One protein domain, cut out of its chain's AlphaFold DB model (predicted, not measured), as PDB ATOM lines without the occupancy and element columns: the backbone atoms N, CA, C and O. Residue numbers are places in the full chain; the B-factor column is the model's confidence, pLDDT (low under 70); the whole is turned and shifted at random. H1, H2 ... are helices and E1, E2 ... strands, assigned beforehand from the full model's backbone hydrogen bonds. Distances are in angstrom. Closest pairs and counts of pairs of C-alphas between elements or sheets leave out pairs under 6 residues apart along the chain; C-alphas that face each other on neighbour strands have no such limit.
ATOM      1  N   ASP A 314     -48.963  21.155 -11.678       86.00
ATOM      2  CA  ASP A 314     -49.342  21.900 -12.885       86.00
ATOM      3  C   ASP A 314     -48.355  23.036 -13.198       86.00
ATOM      4  O   ASP A 314     -48.333  23.563 -14.314       86.00
ATOM      5  N   TYR A 315     -47.517  23.405 -12.224       92.44
ATOM      6  CA  TYR A 315     -46.545  24.482 -12.317       92.44
ATOM      7  C   TYR A 315     -45.194  24.140 -11.672       92.44
ATOM      8  O   TYR A 315     -45.083  23.369 -10.718       92.44
ATOM      9  N   TYR A 316     -44.154  24.778 -12.202       95.50
ATOM     10  CA  TYR A 316     -42.811  24.872 -11.649       95.50
ATOM     11  C   TYR A 316     -42.606  26.299 -11.134       95.50
ATOM     12  O   TYR A 316     -42.605  27.247 -11.920       95.50
ATOM     13  N   ASN A 317     -42.451  26.448  -9.823       96.19
ATOM     14  CA  ASN A 317     -42.309  27.708  -9.101       96.19
ATOM     15  C   ASN A 317     -40.911  27.798  -8.478       96.19
ATOM     16  O   ASN A 317     -40.486  26.879  -7.772       96.19
ATOM     17  N   LEU A 318     -40.212  28.908  -8.727       97.19
ATOM     18  CA  LEU A 318     -38.978  29.272  -8.033       97.19
ATOM     19  C   LEU A 318     -39.243  30.067  -6.751       97.19
ATOM     20  O   LEU A 318     -39.848  31.141  -6.774       97.19
ATOM     21  N   SER A 319     -38.650  29.603  -5.654       96.50
ATOM     22  CA  SER A 319     -38.643  30.294  -4.363       96.50
ATOM     23  C   SER A 319     -37.232  30.383  -3.785       96.50
ATOM     24  O   SER A 319     -36.338  29.621  -4.162       96.50
ATOM     25  N   VAL A 320     -37.023  31.338  -2.876       96.25
ATOM     26  CA  VAL A 320     -35.779  31.471  -2.110       96.25
ATOM     27  C   VAL A 320     -36.103  31.412  -0.624       96.25
ATOM     28  O   VAL A 320     -36.915  32.202  -0.149       96.25
ATOM     29  N   LYS A 321     -35.477  30.483   0.107       94.94
ATOM     30  CA  LYS A 321     -35.621  30.306   1.565       94.94
ATOM     31  C   LYS A 321     -34.229  30.204   2.171       94.94
ATOM     32  O   LYS A 321     -33.433  29.413   1.693       94.94
ATOM     33  N   ASP A 322     -33.893  31.045   3.147       92.88
ATOM     34  CA  ASP A 322     -32.573  31.033   3.803       92.88
ATOM     35  C   ASP A 322     -31.378  31.051   2.829       92.88
ATOM     36  O   ASP A 322     -30.373  30.369   3.013       92.88
ATOM     37  N   ARG A 323     -31.485  31.873   1.771       92.00
ATOM     38  CA  ARG A 323     -30.539  31.980   0.634       92.00
ATOM     39  C   ARG A 323     -30.495  30.762  -0.285       92.00
ATOM     40  O   ARG A 323     -29.795  30.800  -1.287       92.00
ATOM     41  N   GLU A 324     -31.243  29.713  -0.010       95.31
ATOM     42  CA  GLU A 324     -31.344  28.539  -0.861       95.31
ATOM     43  C   GLU A 324     -32.370  28.769  -1.969       95.31
ATOM     44  O   GLU A 324     -33.452  29.299  -1.719       95.31
ATOM     45  N   ILE A 325     -32.036  28.369  -3.194       97.06
ATOM     46  CA  ILE A 325     -32.927  28.496  -4.352       97.06
ATOM     47  C   ILE A 325     -33.631  27.159  -4.570       97.06
ATOM     48  O   ILE A 325     -32.970  26.151  -4.837       97.06
ATOM     49  N   TRP A 326     -34.958  27.161  -4.500       97.44
ATOM     50  CA  TRP A 326     -35.801  25.970  -4.548       97.44
ATOM     51  C   TRP A 326     -36.766  25.998  -5.732       97.44
ATOM     52  O   TRP A 326     -37.316  27.045  -6.066       97.44
ATOM     53  N   VAL A 327     -37.029  24.827  -6.318       96.75
ATOM     54  CA  VAL A 327     -38.126  24.599  -7.271       96.75
ATOM     55  C   VAL A 327     -39.203  23.746  -6.607       96.75
ATOM     56  O   VAL A 327     -38.914  22.643  -6.131       96.75
ATOM     57  N   ASN A 328     -40.439  24.255  -6.581       94.50
ATOM     58  CA  ASN A 328     -41.612  23.628  -5.948       94.50
ATOM     59  C   ASN A 328     -41.364  23.196  -4.497       94.50
ATOM     60  O   ASN A 328     -41.852  22.152  -4.070       94.50
ATOM     61  N   GLU A 329     -40.508  23.933  -3.779       94.62
ATOM     62  CA  GLU A 329     -40.067  23.616  -2.409       94.62
ATOM     63  C   GLU A 329     -39.475  22.203  -2.227       94.62
ATOM     64  O   GLU A 329     -39.213  21.772  -1.111       94.62
ATOM     65  N   THR A 330     -39.246  21.478  -3.325       93.81
ATOM     66  CA  THR A 330     -38.830  20.075  -3.321       93.81
ATOM     67  C   THR A 330     -37.394  19.945  -3.804       93.81
ATOM     68  O   THR A 330     -36.602  19.211  -3.221       93.81
ATOM     69  N   TYR A 331     -37.037  20.658  -4.877       96.19
ATOM     70  CA  TYR A 331     -35.727  20.530  -5.507       96.19
ATOM     71  C   TYR A 331     -34.846  21.724  -5.175       96.19
ATOM     72  O   TYR A 331     -35.155  22.860  -5.526       96.19
ATOM     73  N   LEU A 332     -33.714  21.442  -4.542       97.19
ATOM     74  CA  LEU A 332     -32.723  22.442  -4.170       97.19
ATOM     75  C   LEU A 332     -31.761  22.678  -5.340       97.19
ATOM     76  O   LEU A 332     -30.955  21.815  -5.681       97.19
ATOM     77  N   ILE A 333     -31.812  23.860  -5.943       97.62
ATOM     78  CA  ILE A 333     -30.990  24.197  -7.113       97.62
ATOM     79  C   ILE A 333     -29.597  24.662  -6.703       97.62
ATOM     80  O   ILE A 333     -28.602  24.302  -7.340       97.62
ATOM     81  N   SER A 334     -29.510  25.478  -5.654       96.06
ATOM     82  CA  SER A 334     -28.247  26.064  -5.211       96.06
ATOM     83  C   SER A 334     -28.314  26.557  -3.772       96.06
ATOM     84  O   SER A 334     -29.351  27.052  -3.329       96.06
ATOM     85  N   LYS A 335     -27.167  26.470  -3.088       93.94
ATOM     86  CA  LYS A 335     -26.870  27.138  -1.815       93.94
ATOM     87  C   LYS A 335     -25.724  28.136  -2.035       93.94
ATOM     88  O   LYS A 335     -24.559  27.758  -1.923       93.94
ATOM     89  N   PRO A 336     -25.991  29.390  -2.419       89.44
ATOM     90  CA  PRO A 336     -24.961  30.412  -2.570       89.44
ATOM     91  C   PRO A 336     -24.267  30.668  -1.220       89.44
ATOM     92  O   PRO A 336     -24.831  31.281  -0.318       89.44
ATOM     93  N   TYR A 337     -23.032  30.177  -1.077       75.38
ATOM     94  CA  TYR A 337     -22.266  30.186   0.181       75.38
ATOM     95  C   TYR A 337     -21.790  31.575   0.645       75.38
ATOM     96  O   TYR A 337     -21.320  31.719   1.769       75.38
ATOM     97  N   ALA A 338     -21.911  32.609  -0.189       65.00
ATOM     98  CA  ALA A 338     -21.500  33.969   0.142       65.00
ATOM     99  C   ALA A 338     -22.630  34.958  -0.155       65.00
ATOM    100  O   ALA A 338     -23.341  34.807  -1.150       65.00
ATOM    101  N   ILE A 339     -22.745  36.000   0.678       59.31
ATOM    102  CA  ILE A 339     -23.383  37.265   0.290       59.31
ATOM    103  C   ILE A 339     -22.545  37.775  -0.882       59.31
ATOM    104  O   ILE A 339     -21.453  38.303  -0.694       59.31
ATOM    105  N   GLY A 340     -22.960  37.446  -2.095       60.50
ATOM    106  CA  GLY A 340     -22.096  37.510  -3.256       60.50
ATOM    107  C   GLY A 340     -22.891  37.678  -4.531       60.50
ATOM    108  O   GLY A 340     -24.099  37.426  -4.569       60.50
ATOM    109  N   SER A 341     -22.141  38.043  -5.572       68.12
ATOM    110  CA  SER A 341     -22.553  38.880  -6.702       68.12
ATOM    111  C   SER A 341     -23.779  38.446  -7.532       68.12
ATOM    112  O   SER A 341     -24.172  39.083  -8.507       68.12
ATOM    113  N   ASN A 342     -24.277  37.247  -7.271       90.75
ATOM    114  CA  ASN A 342     -25.259  36.581  -8.106       90.75
ATOM    115  C   ASN A 342     -26.600  36.432  -7.383       90.75
ATOM    116  O   ASN A 342     -27.623  36.356  -8.058       90.75
ATOM    117  N   LEU A 343     -26.607  36.378  -6.041       92.56
ATOM    118  CA  LEU A 343     -27.845  36.210  -5.282       92.56
ATOM    119  C   LEU A 343     -28.661  37.500  -5.286       92.56
ATOM    120  O   LEU A 343     -29.851  37.432  -5.547       92.56
ATOM    121  N   GLU A 344     -28.043  38.664  -5.068       93.75
ATOM    122  CA  GLU A 344     -28.761  39.947  -5.095       93.75
ATOM    123  C   GLU A 344     -29.332  40.226  -6.495       93.75
ATOM    124  O   GLU A 344     -30.508  40.560  -6.631       93.75
ATOM    125  N   PHE A 345     -28.557  39.942  -7.548       95.56
ATOM    126  CA  PHE A 345     -29.076  39.938  -8.916       95.56
ATOM    127  C   PHE A 345     -30.269  38.987  -9.094       95.56
ATOM    128  O   PHE A 345     -31.254  39.368  -9.717       95.56
ATOM    129  N   PHE A 346     -30.214  37.764  -8.559       96.38
ATOM    130  CA  PHE A 346     -31.317  36.806  -8.674       96.38
ATOM    131  C   PHE A 346     -32.562  37.233  -7.877       96.38
ATOM    132  O   PHE A 346     -33.673  37.089  -8.381       96.38
ATOM    133  N   LEU A 347     -32.392  37.819  -6.689       96.06
ATOM    134  CA  LEU A 347     -33.489  38.392  -5.900       96.06
ATOM    135  C   LEU A 347     -34.186  39.523  -6.664       96.06
ATOM    136  O   LEU A 347     -35.410  39.538  -6.745       96.06
ATOM    137  N   TYR A 348     -33.424  40.390  -7.337       96.94
ATOM    138  CA  TYR A 348     -33.994  41.418  -8.211       96.94
ATOM    139  C   TYR A 348     -34.846  40.828  -9.348       96.94
ATOM    140  O   TYR A 348     -35.864  41.410  -9.727       96.94
ATOM    141  N   LEU A 349     -34.468  39.666  -9.899       97.25
ATOM    142  CA  LEU A 349     -35.281  38.981 -10.912       97.25
ATOM    143  C   LEU A 349     -36.600  38.459 -10.326       97.25
ATOM    144  O   LEU A 349     -37.626  38.552 -10.997       97.25
ATOM    145  N   LEU A 350     -36.598  37.958  -9.086       97.12
ATOM    146  CA  LEU A 350     -37.813  37.503  -8.394       97.12
ATOM    147  C   LEU A 350     -38.799  38.639  -8.117       97.12
ATOM    148  O   LEU A 350     -40.002  38.412  -8.152       97.12
ATOM    149  N   GLU A 351     -38.306  39.857  -7.897       97.44
ATOM    150  CA  GLU A 351     -39.143  41.055  -7.746       97.44
ATOM    151  C   GLU A 351     -39.707  41.561  -9.085       97.44
ATOM    152  O   GLU A 351     -40.667  42.330  -9.107       97.44
ATOM    153  N   ASN A 352     -39.134  41.127 -10.213       97.75
ATOM    154  CA  ASN A 352     -39.496  41.582 -11.557       97.75
ATOM    155  C   ASN A 352     -39.776  40.407 -12.526       97.75
ATOM    156  O   ASN A 352     -39.154  40.331 -13.594       97.75
ATOM    157  N   PRO A 353     -40.694  39.477 -12.198       97.62
ATOM    158  CA  PRO A 353     -40.953  38.304 -13.024       97.62
ATOM    159  C   PRO A 353     -41.720  38.657 -14.307       97.62
ATOM    160  O   PRO A 353     -42.420  39.663 -14.394       97.62
ATOM    161  N   ASN A 354     -41.621  37.783 -15.309       96.62
ATOM    162  CA  ASN A 354     -42.325  37.836 -16.598       96.62
ATOM    163  C   ASN A 354     -42.059  39.104 -17.429       96.62
ATOM    164  O   ASN A 354     -42.816  39.421 -18.347       96.62
ATOM    165  N   ARG A 355     -40.965  39.813 -17.144       97.19
ATOM    166  CA  ARG A 355     -40.540  41.016 -17.864       97.19
ATOM    167  C   ARG A 355     -39.203  40.787 -18.562       97.19
ATOM    168  O   ARG A 355     -38.330  40.079 -18.063       97.19
ATOM    169  N   GLU A 356     -39.030  41.414 -19.725       97.81
ATOM    170  CA  GLU A 356     -37.714  41.537 -20.346       97.81
ATOM    171  C   GLU A 356     -36.896  42.611 -19.617       97.81
ATOM    172  O   GLU A 356     -37.275  43.780 -19.565       97.81
ATOM    173  N   ILE A 357     -35.768  42.202 -19.046       97.75
ATOM    174  CA  ILE A 357     -34.870  43.049 -18.270       97.75
ATOM    175  C   ILE A 357     -33.625  43.310 -19.107       97.75
ATOM    176  O   ILE A 357     -32.827  42.407 -19.383       97.75
ATOM    177  N   LYS A 358     -33.441  44.571 -19.501       98.00
ATOM    178  CA  LYS A 358     -32.222  45.027 -20.176       98.00
ATOM    179  C   LYS A 358     -31.146  45.339 -19.146       98.00
ATOM    180  O   LYS A 358     -31.398  45.940 -18.107       98.00
ATOM    181  N   ARG A 359     -29.896  45.020 -19.468       96.44
ATOM    182  CA  ARG A 359     -28.734  45.288 -18.609       96.44
ATOM    183  C   ARG A 359     -28.576  46.777 -18.293       96.44
ATOM    184  O   ARG A 359     -28.121  47.121 -17.210       96.44
ATOM    185  N   SER A 360     -28.963  47.654 -19.221       97.00
ATOM    186  CA  SER A 360     -28.974  49.109 -19.036       97.00
ATOM    187  C   SER A 360     -30.003  49.584 -18.008       97.00
ATOM    188  O   SER A 360     -29.804  50.646 -17.428       97.00
ATOM    189  N   GLU A 361     -31.059  48.811 -17.753       97.12
ATOM    190  CA  GLU A 361     -32.134  49.141 -16.805       97.12
ATOM    191  C   GLU A 361     -31.831  48.659 -15.380       97.12
ATOM    192  O   GLU A 361     -32.494  49.082 -14.440       97.12
ATOM    193  N   LEU A 362     -30.814  47.810 -15.197       97.38
ATOM    194  CA  LEU A 362     -30.450  47.304 -13.874       97.38
ATOM    195  C   LEU A 362     -29.991  48.442 -12.934       97.38
ATOM    196  O   LEU A 362     -29.290  49.360 -13.386       97.38
ATOM    197  N   PRO A 363     -30.311  48.373 -11.629       97.38
ATOM    198  CA  PRO A 363     -29.749  49.267 -10.621       97.38
ATOM    199  C   PRO A 363     -28.217  49.297 -10.675       97.38
ATOM    200  O   PRO A 363     -27.582  48.273 -10.932       97.38
ATOM    201  N   GLN A 364     -27.614  50.461 -10.418       96.88
ATOM    202  CA  GLN A 364     -26.161  50.647 -10.527       96.88
ATOM    203  C   GLN A 364     -25.376  49.661  -9.646       96.88
ATOM    204  O   GLN A 364     -24.432  49.039 -10.125       96.88
ATOM    205  N   ARG A 365     -25.845  49.428  -8.413       95.31
ATOM    206  CA  ARG A 365     -25.281  48.429  -7.494       95.31
ATOM    207  C   ARG A 365     -25.243  47.025  -8.112       95.31
ATOM    208  O   ARG A 365     -24.188  46.405  -8.157       95.31
ATOM    209  N   ILE A 366     -26.362  46.571  -8.681       95.38
ATOM    210  CA  ILE A 366     -26.462  45.263  -9.348       95.38
ATOM    211  C   ILE A 366     -25.576  45.213 -10.601       95.38
ATOM    212  O   ILE A 366     -24.954  44.190 -10.880       95.38
ATOM    213  N   LYS A 367     -25.485  46.307 -11.373       95.25
ATOM    214  CA  LYS A 367     -24.602  46.393 -12.552       95.25
ATOM    215  C   LYS A 367     -23.131  46.221 -12.184       95.25
ATOM    216  O   LYS A 367     -22.423  45.497 -12.883       95.25
ATOM    217  N   GLU A 368     -22.683  46.896 -11.129       94.00
ATOM    218  CA  GLU A 368     -21.315  46.799 -10.607       94.00
ATOM    219  C   GLU A 368     -21.022  45.379 -10.119       94.00
ATOM    220  O   GLU A 368     -19.999  44.796 -10.475       94.00
ATOM    221  N   GLU A 369     -21.982  44.793  -9.409       90.56
ATOM    222  CA  GLU A 369     -21.928  43.447  -8.856       90.56
ATOM    223  C   GLU A 369     -21.784  42.362  -9.947       90.56
ATOM    224  O   GLU A 369     -20.855  41.547  -9.916       90.56
ATOM    225  N   ILE A 370     -22.649  42.366 -10.972       93.44
ATOM    226  CA  ILE A 370     -22.555  41.406 -12.089       93.44
ATOM    227  C   ILE A 370     -21.401  41.732 -13.056       93.44
ATOM    228  O   ILE A 370     -20.994  40.890 -13.872       93.44
ATOM    229  N   GLY A 371     -20.888  42.963 -13.007       92.69
ATOM    230  CA  GLY A 371     -19.797  43.477 -13.826       92.69
ATOM    231  C   GLY A 371     -20.027  43.269 -15.323       92.69
ATOM    232  O   GLY A 371     -21.078  43.603 -15.870       92.69
ATOM    233  N   LYS A 372     -19.041  42.671 -16.007       93.81
ATOM    234  CA  LYS A 372     -19.090  42.325 -17.446       93.81
ATOM    235  C   LYS A 372     -19.474  40.859 -17.716       93.81
ATOM    236  O   LYS A 372     -19.429  40.416 -18.865       93.81
ATOM    237  N   LYS A 373     -19.854  40.082 -16.690       94.19
ATOM    238  CA  LYS A 373     -20.193  38.654 -16.848       94.19
ATOM    239  C   LYS A 373     -21.420  38.486 -17.752       94.19
ATOM    240  O   LYS A 373     -22.349  39.293 -17.716       94.19
ATOM    241  N   ARG A 374     -21.449  37.444 -18.587       95.31
ATOM    242  CA  ARG A 374     -22.649  37.103 -19.379       95.31
ATOM    243  C   ARG A 374     -23.722  36.520 -18.452       95.31
ATOM    244  O   ARG A 374     -23.364  35.750 -17.565       95.31
ATOM    245  N   PHE A 375     -25.006  36.803 -18.696       96.00
ATOM    246  CA  PHE A 375     -26.109  36.268 -17.877       96.00
ATOM    247  C   PHE A 375     -26.047  34.740 -17.731       96.00
ATOM    248  O   PHE A 375     -26.166  34.222 -16.629       96.00
ATOM    249  N   ILE A 376     -25.720  34.020 -18.811       96.06
ATOM    250  CA  ILE A 376     -25.555  32.559 -18.774       96.06
ATOM    251  C   ILE A 376     -24.484  32.086 -17.778       96.06
ATOM    252  O   ILE A 376     -24.670  31.072 -17.117       96.06
ATOM    253  N   ALA A 377     -23.379  32.820 -17.627       94.94
ATOM    254  CA  ALA A 377     -22.321  32.454 -16.687       94.94
ATOM    255  C   ALA A 377     -22.770  32.657 -15.233       94.94
ATOM    256  O   ALA A 377     -22.421  31.859 -14.367       94.94
ATOM    257  N   ILE A 378     -23.573  33.696 -14.986       95.06
ATOM    258  CA  ILE A 378     -24.159  33.988 -13.673       95.06
ATOM    259  C   ILE A 378     -25.144  32.878 -13.286       95.06
ATOM    260  O   ILE A 378     -25.016  32.293 -12.215       95.06
ATOM    261  N   PHE A 379     -26.064  32.517 -14.185       96.25
ATOM    262  CA  PHE A 379     -27.058  31.472 -13.926       96.25
ATOM    263  C   PHE A 379     -26.441  30.078 -13.785       96.25
ATOM    264  O   PHE A 379     -26.800  29.347 -12.864       96.25
ATOM    265  N   ASN A 380     -25.436  29.744 -14.598       95.38
ATOM    266  CA  ASN A 380     -24.690  28.494 -14.445       95.38
ATOM    267  C   ASN A 380     -23.996  28.394 -13.075       95.38
ATOM    268  O   ASN A 380     -23.904  27.296 -12.521       95.38
ATOM    269  N   ALA A 381     -23.503  29.516 -12.533       94.50
ATOM    270  CA  ALA A 381     -22.911  29.573 -11.195       94.50
ATOM    271  C   ALA A 381     -23.963  29.412 -10.081       94.50
ATOM    272  O   ALA A 381     -23.650  28.870  -9.026       94.50
ATOM    273  N   LEU A 382     -25.210  29.814 -10.340       95.56
ATOM    274  CA  LEU A 382     -26.375  29.573  -9.481       95.56
ATOM    275  C   LEU A 382     -27.026  28.195  -9.709       95.56
ATOM    276  O   LEU A 382     -28.123  27.954  -9.225       95.56
ATOM    277  N   GLY A 383     -26.390  27.286 -10.454       95.50
ATOM    278  CA  GLY A 383     -26.892  25.922 -10.659       95.50
ATOM    279  C   GLY A 383     -27.945  25.764 -11.760       95.50
ATOM    280  O   GLY A 383     -28.285  24.634 -12.100       95.50
ATOM    281  N   PHE A 384     -28.401  26.849 -12.392       97.56
ATOM    282  CA  PHE A 384     -29.313  26.778 -13.534       97.56
ATOM    283  C   PHE A 384     -28.557  26.338 -14.787       97.56
ATOM    284  O   PHE A 384     -27.800  27.111 -15.373       97.56
ATOM    285  N   LYS A 385     -28.766  25.091 -15.211       96.94
ATOM    286  CA  LYS A 385     -28.175  24.495 -16.418       96.94
ATOM    287  C   LYS A 385     -29.255  23.781 -17.234       96.94
ATOM    288  O   LYS A 385     -30.370  23.626 -16.749       96.94
ATOM    289  N   GLY A 386     -28.929  23.402 -18.470       97.38
ATOM    290  CA  GLY A 386     -29.773  22.521 -19.286       97.38
ATOM    291  C   GLY A 386     -31.217  23.003 -19.458       97.38
ATOM    292  O   GLY A 386     -31.461  24.165 -19.813       97.38
ATOM    293  N   GLU A 387     -32.155  22.097 -19.208       98.06
ATOM    294  CA  GLU A 387     -33.599  22.324 -19.232       98.06
ATOM    295  C   GLU A 387     -34.061  23.222 -18.074       98.06
ATOM    296  O   GLU A 387     -34.917  24.074 -18.297       98.06
ATOM    297  N   ILE A 388     -33.436  23.160 -16.889       98.19
ATOM    298  CA  ILE A 388     -33.754  24.072 -15.764       98.19
ATOM    299  C   ILE A 388     -33.509  25.537 -16.171       98.19
ATOM    300  O   ILE A 388     -34.295  26.433 -15.865       98.19
ATOM    301  N   LEU A 389     -32.419  25.804 -16.898       97.88
ATOM    302  CA  LEU A 389     -32.115  27.149 -17.390       97.88
ATOM    303  C   LEU A 389     -33.111  27.599 -18.471       97.88
ATOM    304  O   LEU A 389     -33.500  28.763 -18.491       97.88
ATOM    305  N   LYS A 390     -33.508  26.714 -19.395       97.50
ATOM    306  CA  LYS A 390     -34.526  27.025 -20.420       97.50
ATOM    307  C   LYS A 390     -35.897  27.290 -19.797       97.50
ATOM    308  O   LYS A 390     -36.604  28.179 -20.267       97.50
ATOM    309  N   LEU A 391     -36.227  26.559 -18.734       97.62
ATOM    310  CA  LEU A 391     -37.486  26.667 -18.012       97.62
ATOM    311  C   LEU A 391     -37.715  28.085 -17.496       97.62
ATOM    312  O   LEU A 391     -38.692  28.729 -17.866       97.62
ATOM    313  N   PHE A 392     -36.782  28.594 -16.697       98.19
ATOM    314  CA  PHE A 392     -36.960  29.875 -16.013       98.19
ATOM    315  C   PHE A 392     -36.393  31.071 -16.790       98.19
ATOM    316  O   PHE A 392     -36.773  32.207 -16.517       98.19
ATOM    317  N   PHE A 393     -35.533  30.836 -17.791       97.81
ATOM    318  CA  PHE A 393     -34.902  31.883 -18.608       97.81
ATOM    319  C   PHE A 393     -35.056  31.607 -20.114       97.81
ATOM    320  O   PHE A 393     -34.066  31.278 -20.791       97.81
ATOM    321  N   PRO A 394     -36.283  31.737 -20.662       96.69
ATOM    322  CA  PRO A 394     -36.589  31.387 -22.051       96.69
ATOM    323  C   PRO A 394     -35.867  32.277 -23.069       96.69
ATOM    324  O   PRO A 394     -35.485  31.813 -24.141       96.69
ATOM    325  N   LYS A 395     -35.632  33.552 -22.732       96.56
ATOM    326  CA  LYS A 395     -34.863  34.492 -23.560       96.56
ATOM    327  C   LYS A 395     -33.645  34.961 -22.782       96.56
ATOM    328  O   LYS A 395     -33.773  35.547 -21.712       96.56
ATOM    329  N   ARG A 396     -32.452  34.712 -23.318       94.25
ATOM    330  CA  ARG A 396     -31.180  35.053 -22.662       94.25
ATOM    331  C   ARG A 396     -30.153  35.555 -23.673       94.25
ATOM    332  O   ARG A 396     -29.402  34.786 -24.265       94.25
ATOM    333  N   GLY A 397     -30.138  36.866 -23.881       93.31
ATOM    334  CA  GLY A 397     -29.171  37.557 -24.726       93.31
ATOM    335  C   GLY A 397     -27.937  38.037 -23.956       93.31
ATOM    336  O   GLY A 397     -27.752  37.772 -22.769       93.31
ATOM    337  N   LYS A 398     -27.069  38.789 -24.643       92.38
ATOM    338  CA  LYS A 398     -25.923  39.472 -24.008       92.38
ATOM    339  C   LYS A 398     -26.355  40.711 -23.210       92.38
ATOM    340  O   LYS A 398     -25.721  41.047 -22.212       92.38
ATOM    341  N   THR A 399     -27.399  41.388 -23.684       95.69
ATOM    342  CA  THR A 399     -27.859  42.699 -23.203       95.69
ATOM    343  C   THR A 399     -29.228  42.658 -22.540       95.69
ATOM    344  O   THR A 399     -29.541  43.585 -21.805       95.69
ATOM    345  N   ALA A 400     -30.022  41.613 -22.765       97.62
ATOM    346  CA  ALA A 400     -31.355  41.459 -22.197       97.62
ATOM    347  C   ALA A 400     -31.627  40.000 -21.815       97.62
ATOM    348  O   ALA A 400     -31.027  39.084 -22.388       97.62
ATOM    349  N   LEU A 401     -32.519  39.792 -20.851       97.88
ATOM    350  CA  LEU A 401     -33.035  38.478 -20.474       97.88
ATOM    351  C   LEU A 401     -34.521  38.569 -20.126       97.88
ATOM    352  O   LEU A 401     -34.993  39.626 -19.727       97.88
ATOM    353  N   MET A 402     -35.233  37.453 -20.226       97.94
ATOM    354  CA  MET A 402     -36.577  37.281 -19.679       97.94
ATOM    355  C   MET A 402     -36.525  36.206 -18.599       97.94
ATOM    356  O   MET A 402     -35.905  35.161 -18.809       97.94
ATOM    357  N   PHE A 403     -37.154  36.479 -17.461       97.88
ATOM    358  CA  PHE A 403     -37.235  35.564 -16.328       97.88
ATOM    359  C   PHE A 403     -38.695  35.240 -16.028       97.88
ATOM    360  O   PHE A 403     -39.509  36.152 -15.907       97.88
ATOM    361  N   ASN A 404     -39.014  33.959 -15.868       98.06
ATOM    362  CA  ASN A 404     -40.335  33.499 -15.463       98.06
ATOM    363  C   ASN A 404     -40.191  32.772 -14.131       98.06
ATOM    364  O   ASN A 404     -39.494  31.769 -14.074       98.06
ATOM    365  N   GLN A 405     -40.844  33.257 -13.077       97.25
ATOM    366  CA  GLN A 405     -40.792  32.607 -11.763       97.25
ATOM    367  C   GLN A 405     -41.671  31.351 -11.701       97.25
ATOM    368  O   GLN A 405     -41.283  30.358 -11.090       97.25
ATOM    369  N   ASN A 406     -42.837  31.413 -12.347       96.56
ATOM    370  CA  ASN A 406     -43.829  30.345 -12.401       96.56
ATOM    371  C   ASN A 406     -44.004  29.905 -13.850       96.56
ATOM    372  O   ASN A 406     -44.233  30.742 -14.726       96.56
ATOM    373  N   VAL A 407     -43.895  28.604 -14.106       96.75
ATOM    374  CA  VAL A 407     -44.021  28.035 -15.450       96.75
ATOM    375  C   VAL A 407     -44.964  26.845 -15.408       96.75
ATOM    376  O   VAL A 407     -44.701  25.889 -14.685       96.75
ATOM    377  N   SER A 408     -46.066  26.900 -16.157       95.12
ATOM    378  CA  SER A 408     -47.010  25.785 -16.235       95.12
ATOM    379  C   SER A 408     -46.444  24.620 -17.046       95.12
ATOM    380  O   SER A 408     -45.547  24.787 -17.875       95.12
ATOM    381  N   LYS A 409     -47.015  23.431 -16.866       93.38
ATOM    382  CA  LYS A 409     -46.676  22.258 -17.677       93.38
ATOM    383  C   LYS A 409     -46.955  22.469 -19.169       93.38
ATOM    384  O   LYS A 409     -46.119  22.128 -19.993       93.38
ATOM    385  N   SER A 410     -48.066  23.119 -19.516       92.62
ATOM    386  CA  SER A 410     -48.380  23.485 -20.908       92.62
ATOM    387  C   SER A 410     -47.311  24.377 -21.552       92.62
ATOM    388  O   SER A 410     -47.033  24.269 -22.744       92.62
ATOM    389  N   GLU A 411     -46.670  25.233 -20.756       95.25
ATOM    390  CA  GLU A 411     -45.588  26.101 -21.211       95.25
ATOM    391  C   GLU A 411     -44.280  25.315 -21.442       95.25
ATOM    392  O   GLU A 411     -43.463  25.729 -22.266       95.25
ATOM    393  N   LEU A 412     -44.079  24.162 -20.782       95.12
ATOM    394  CA  LEU A 412     -42.970  23.247 -21.098       95.12
ATOM    395  C   LEU A 412     -43.077  22.734 -22.529       95.12
ATOM    396  O   LEU A 412     -42.109  22.829 -23.287       95.12
ATOM    397  N   ASP A 413     -44.256  22.222 -22.885       92.50
ATOM    398  CA  ASP A 413     -44.523  21.636 -24.197       92.50
ATOM    399  C   ASP A 413     -44.368  22.693 -25.292       92.50
ATOM    400  O   ASP A 413     -43.670  22.467 -26.282       92.50
ATOM    401  N   TYR A 414     -44.918  23.894 -25.067       95.69
ATOM    402  CA  TYR A 414     -44.757  25.036 -25.970       95.69
ATOM    403  C   TYR A 414     -43.282  25.408 -26.202       95.69
ATOM    404  O   TYR A 414     -42.888  25.764 -27.313       95.69
ATOM    405  N   ARG A 415     -42.439  25.293 -25.167       95.19
ATOM    406  CA  ARG A 415     -40.998  25.594 -25.234       95.19
ATOM    407  C   ARG A 415     -40.138  24.423 -25.709       95.19
ATOM    408  O   ARG A 415     -38.918  24.579 -25.801       95.19
ATOM    409  N   GLY A 416     -40.733  23.261 -25.980       96.25
ATOM    410  CA  GLY A 416     -40.005  22.043 -26.334       96.25
ATOM    411  C   GLY A 416     -39.118  21.509 -25.201       96.25
ATOM    412  O   GLY A 416     -38.104  20.859 -25.469       96.25
ATOM    413  N   ILE A 417     -39.461  21.802 -23.944       97.06
ATOM    414  CA  ILE A 417     -38.746  21.309 -22.762       97.06
ATOM    415  C   ILE A 417     -39.268  19.913 -22.433       97.06
ATOM    416  O   ILE A 417     -40.425  19.734 -22.063       97.06
ATOM    417  N   LYS A 418     -38.401  18.901 -22.532       95.88
ATOM    418  CA  LYS A 418     -38.769  17.518 -22.195       95.88
ATOM    419  C   LYS A 418     -38.834  17.358 -20.678       95.88
ATOM    420  O   LYS A 418     -37.795  17.273 -20.023       95.88
ATOM    421  N   GLU A 419     -40.044  17.249 -20.132       94.38
ATOM    422  CA  GLU A 419     -40.291  17.134 -18.685       94.38
ATOM    423  C   GLU A 419     -39.468  16.015 -18.020       94.38
ATOM    424  O   GLU A 419     -38.894  16.201 -16.950       94.38
ATOM    425  N   THR A 420     -39.320  14.869 -18.686       92.12
ATOM    426  CA  THR A 420     -38.528  13.739 -18.175       92.12
ATOM    427  C   THR A 420     -37.041  14.060 -18.006       92.12
ATOM    428  O   THR A 420     -36.400  13.519 -17.105       92.12
ATOM    429  N   ILE A 421     -36.475  14.928 -18.851       95.62
ATOM    430  CA  ILE A 421     -35.084  15.393 -18.741       95.62
ATOM    431  C   ILE A 421     -34.988  16.458 -17.650       95.62
ATOM    432  O   ILE A 421     -34.106  16.373 -16.799       95.62
ATOM    433  N   LEU A 422     -35.933  17.403 -17.627       96.25
ATOM    434  CA  LEU A 422     -36.020  18.442 -16.602       96.25
ATOM    435  C   LEU A 422     -36.049  17.845 -15.187       96.25
ATOM    436  O   LEU A 422     -35.269  18.263 -14.336       96.25
ATOM    437  N   LEU A 423     -36.898  16.843 -14.938       94.81
ATOM    438  CA  LEU A 423     -36.996  16.190 -13.628       94.81
ATOM    439  C   LEU A 423     -35.676  15.529 -13.211       94.81
ATOM    440  O   LEU A 423     -35.246  15.697 -12.073       94.81
ATOM    441  N   LYS A 424     -34.982  14.853 -14.138       95.44
ATOM    442  CA  LYS A 424     -33.659  14.263 -13.866       95.44
ATOM    443  C   LYS A 424     -32.614  15.323 -13.524       95.44
ATOM    444  O   LYS A 424     -31.803  15.119 -12.623       95.44
ATOM    445  N   GLU A 425     -32.616  16.452 -14.230       97.38
ATOM    446  CA  GLU A 425     -31.704  17.560 -13.932       97.38
ATOM    447  C   GLU A 425     -32.004  18.190 -12.565       97.38
ATOM    448  O   GLU A 425     -31.069  18.487 -11.819       97.38
ATOM    449  N   LEU A 426     -33.285  18.355 -12.211       96.62
ATOM    450  CA  LEU A 426     -33.718  18.860 -10.904       96.62
ATOM    451  C   LEU A 426     -33.298  17.918  -9.765       96.62
ATOM    452  O   LEU A 426     -32.755  18.377  -8.761       96.62
ATOM    453  N   GLU A 427     -33.489  16.607  -9.928       95.25
ATOM    454  CA  GLU A 427     -33.053  15.582  -8.968       95.25
ATOM    455  C   GLU A 427     -31.532  15.576  -8.784       95.25
ATOM    456  O   GLU A 427     -31.036  15.490  -7.656       95.25
ATOM    457  N   LEU A 428     -30.777  15.713  -9.879       96.00
ATOM    458  CA  LEU A 428     -29.318  15.771  -9.845       96.00
ATOM    459  C   LEU A 428     -28.821  17.048  -9.162       96.00
ATOM    460  O   LEU A 428     -27.902  16.988  -8.341       96.00
ATOM    461  N   ALA A 429     -29.433  18.197  -9.462       96.38
ATOM    462  CA  ALA A 429     -29.134  19.457  -8.789       96.38
ATOM    463  C   ALA A 429     -29.432  19.360  -7.284       96.38
ATOM    464  O   ALA A 429     -28.567  19.690  -6.470       96.38
ATOM    465  N   HIS A 430     -30.595  18.822  -6.912       96.50
ATOM    466  CA  HIS A 430     -30.976  18.621  -5.515       96.50
ATOM    467  C   HIS A 430     -30.006  17.691  -4.784       96.50
ATOM    468  O   HIS A 430     -29.500  18.056  -3.726       96.50
ATOM    469  N   SER A 431     -29.669  16.541  -5.369       94.69
ATOM    470  CA  SER A 431     -28.731  15.578  -4.772       94.69
ATOM    471  C   SER A 431     -27.330  16.162  -4.582       94.69
ATOM    472  O   SER A 431     -26.633  15.818  -3.633       94.69
ATOM    473  N   LYS A 432     -26.901  17.058  -5.481       95.12
ATOM    474  CA  LYS A 432     -25.590  17.712  -5.404       95.12
ATOM    475  C   LYS A 432     -25.516  18.767  -4.298       95.12
ATOM    476  O   LYS A 432     -24.446  18.962  -3.727       95.12
ATOM    477  N   ASN A 433     -26.611  19.483  -4.056       94.06
ATOM    478  CA  ASN A 433     -26.634  20.616  -3.131       94.06
ATOM    479  C   ASN A 433     -27.204  20.270  -1.752       94.06
ATOM    480  O   ASN A 433     -26.993  21.036  -0.812       94.06
ATOM    481  N   SER A 434     -27.928  19.158  -1.615       91.81
ATOM    482  CA  SER A 434     -28.484  18.737  -0.329       91.81
ATOM    483  C   SER A 434     -27.379  18.209   0.587       91.81
ATOM    484  O   SER A 434     -26.485  17.504   0.115       91.81
TER     485      SER A 434
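Overview. This is residues 314 to 434 of the 436 residues of an uncharacterized protein of Candidatus Moranbacteria bacterium GW2011_GWC2_40_12 (UniProt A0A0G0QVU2). A small antiparallel sheet of four strands makes one half of the domain, with the long helix H6 running beside its edge strand E3; the other half is made of the helices H1, H2 and H3 and a small two-stranded ribbon, E4 with E5, with H2 at the far end. H4 lies near the middle of the whole and packs on H6 and E6, and the short H5 follows E6 at the sheet's end of the domain. The printed part has 121 residues with six named helices and six named strands, in the order E1 E2 E3 H1 E4 H2 H3 H4 E5 E6 H5 H6; the larger sheet has the order E3 - E2 - E1 - E6, and both sheets are antiparallel. The class is mixed, helices and strands, and the whole is compact, with a radius of gyration of the C-alphas of 13.7 A and spans of 39 by 31 by 21 A.

Along the chain. The larger sheet holds E1, residues 315 to 321, 18.6 A long; E2, residues 324 to 327, 10.1 A; E3, residues 331 to 334, 9.3 A; and E6, residues 406 to 408. E1 begins at C-alpha 315, at (-46.545, 24.482, -12.317). The smaller sheet holds E4, residues 356 to 358, and E5, residues 400 to 402. H6, the longest helix, spans residues 419 to 433 over 21.0 A and ends at C-alpha 433, at (-26.634, 20.616, -3.131). H1 spans residues 343 to 351 over 12.5 A and H4 residues 386 to 392 over 10.8 A. H2, residues 364 to 370, and H3, residues 375 to 381, are each 10.0 A long; H2 begins at C-alpha 364, at (-26.161, 50.647, -10.527). H5 has residues 409 to 414.

Arrangement. E1, E2 and E3 form a meander, each strand the antiparallel neighbour of the one before; E1 and E2 are a hairpin, and so are E2 and E3. N 326 and O 319 are 2.8 A apart, and N 331 and O 327 are 3.0 A apart, both within hydrogen-bond range. E1 pairs in a staggered way, with E6 over residues 315 to 317, where N 316 and O 407 are 2.8 A apart, and with E2 over residues 318 to 321. H6 is on the sheet but stands at the sheet's level, with a height over the sheet of 0.9 A; the closest C-alphas of E3 and H6 are those of Leu 332 and His 430, 4.4 A apart. H4 touches H6, which meets it with residues 421 to 426 alone, about perpendicular at 83 degrees; their closest C-alphas are those of Glu 387 and Leu 422, 5.3 A apart. H4, H5 and H1 each only graze the sheet. H1 touches H2 at a steep tilt of 58 degrees, opposite ways, with the C-alphas of Phe 345 and Ile 366 closest at 5.9 A. H3 is near H1, and is close to but not clearly touching H4, with the C-alphas of Phe 379 and Leu 389 closest at 7.5 A. E4 and E5 are antiparallel, with N 357 and O 401 2.8 A apart. Every O i to N i+4 pair is within hydrogen-bond range in H1, H2, H3, H4 and H5; in H6 it is 10 of 11.

Size, cuts and confidence. The two C-alphas farthest apart are those of Gln 364 and Thr 420, at 39.7 A. The printed part has no cut, and no link is long; those from E3 to H1 and from H4 to E5 are short, the others tight. The mean pLDDT of the printed part is 94.4, and residues 338 to 341, in the link from E3 to H1, are under 70.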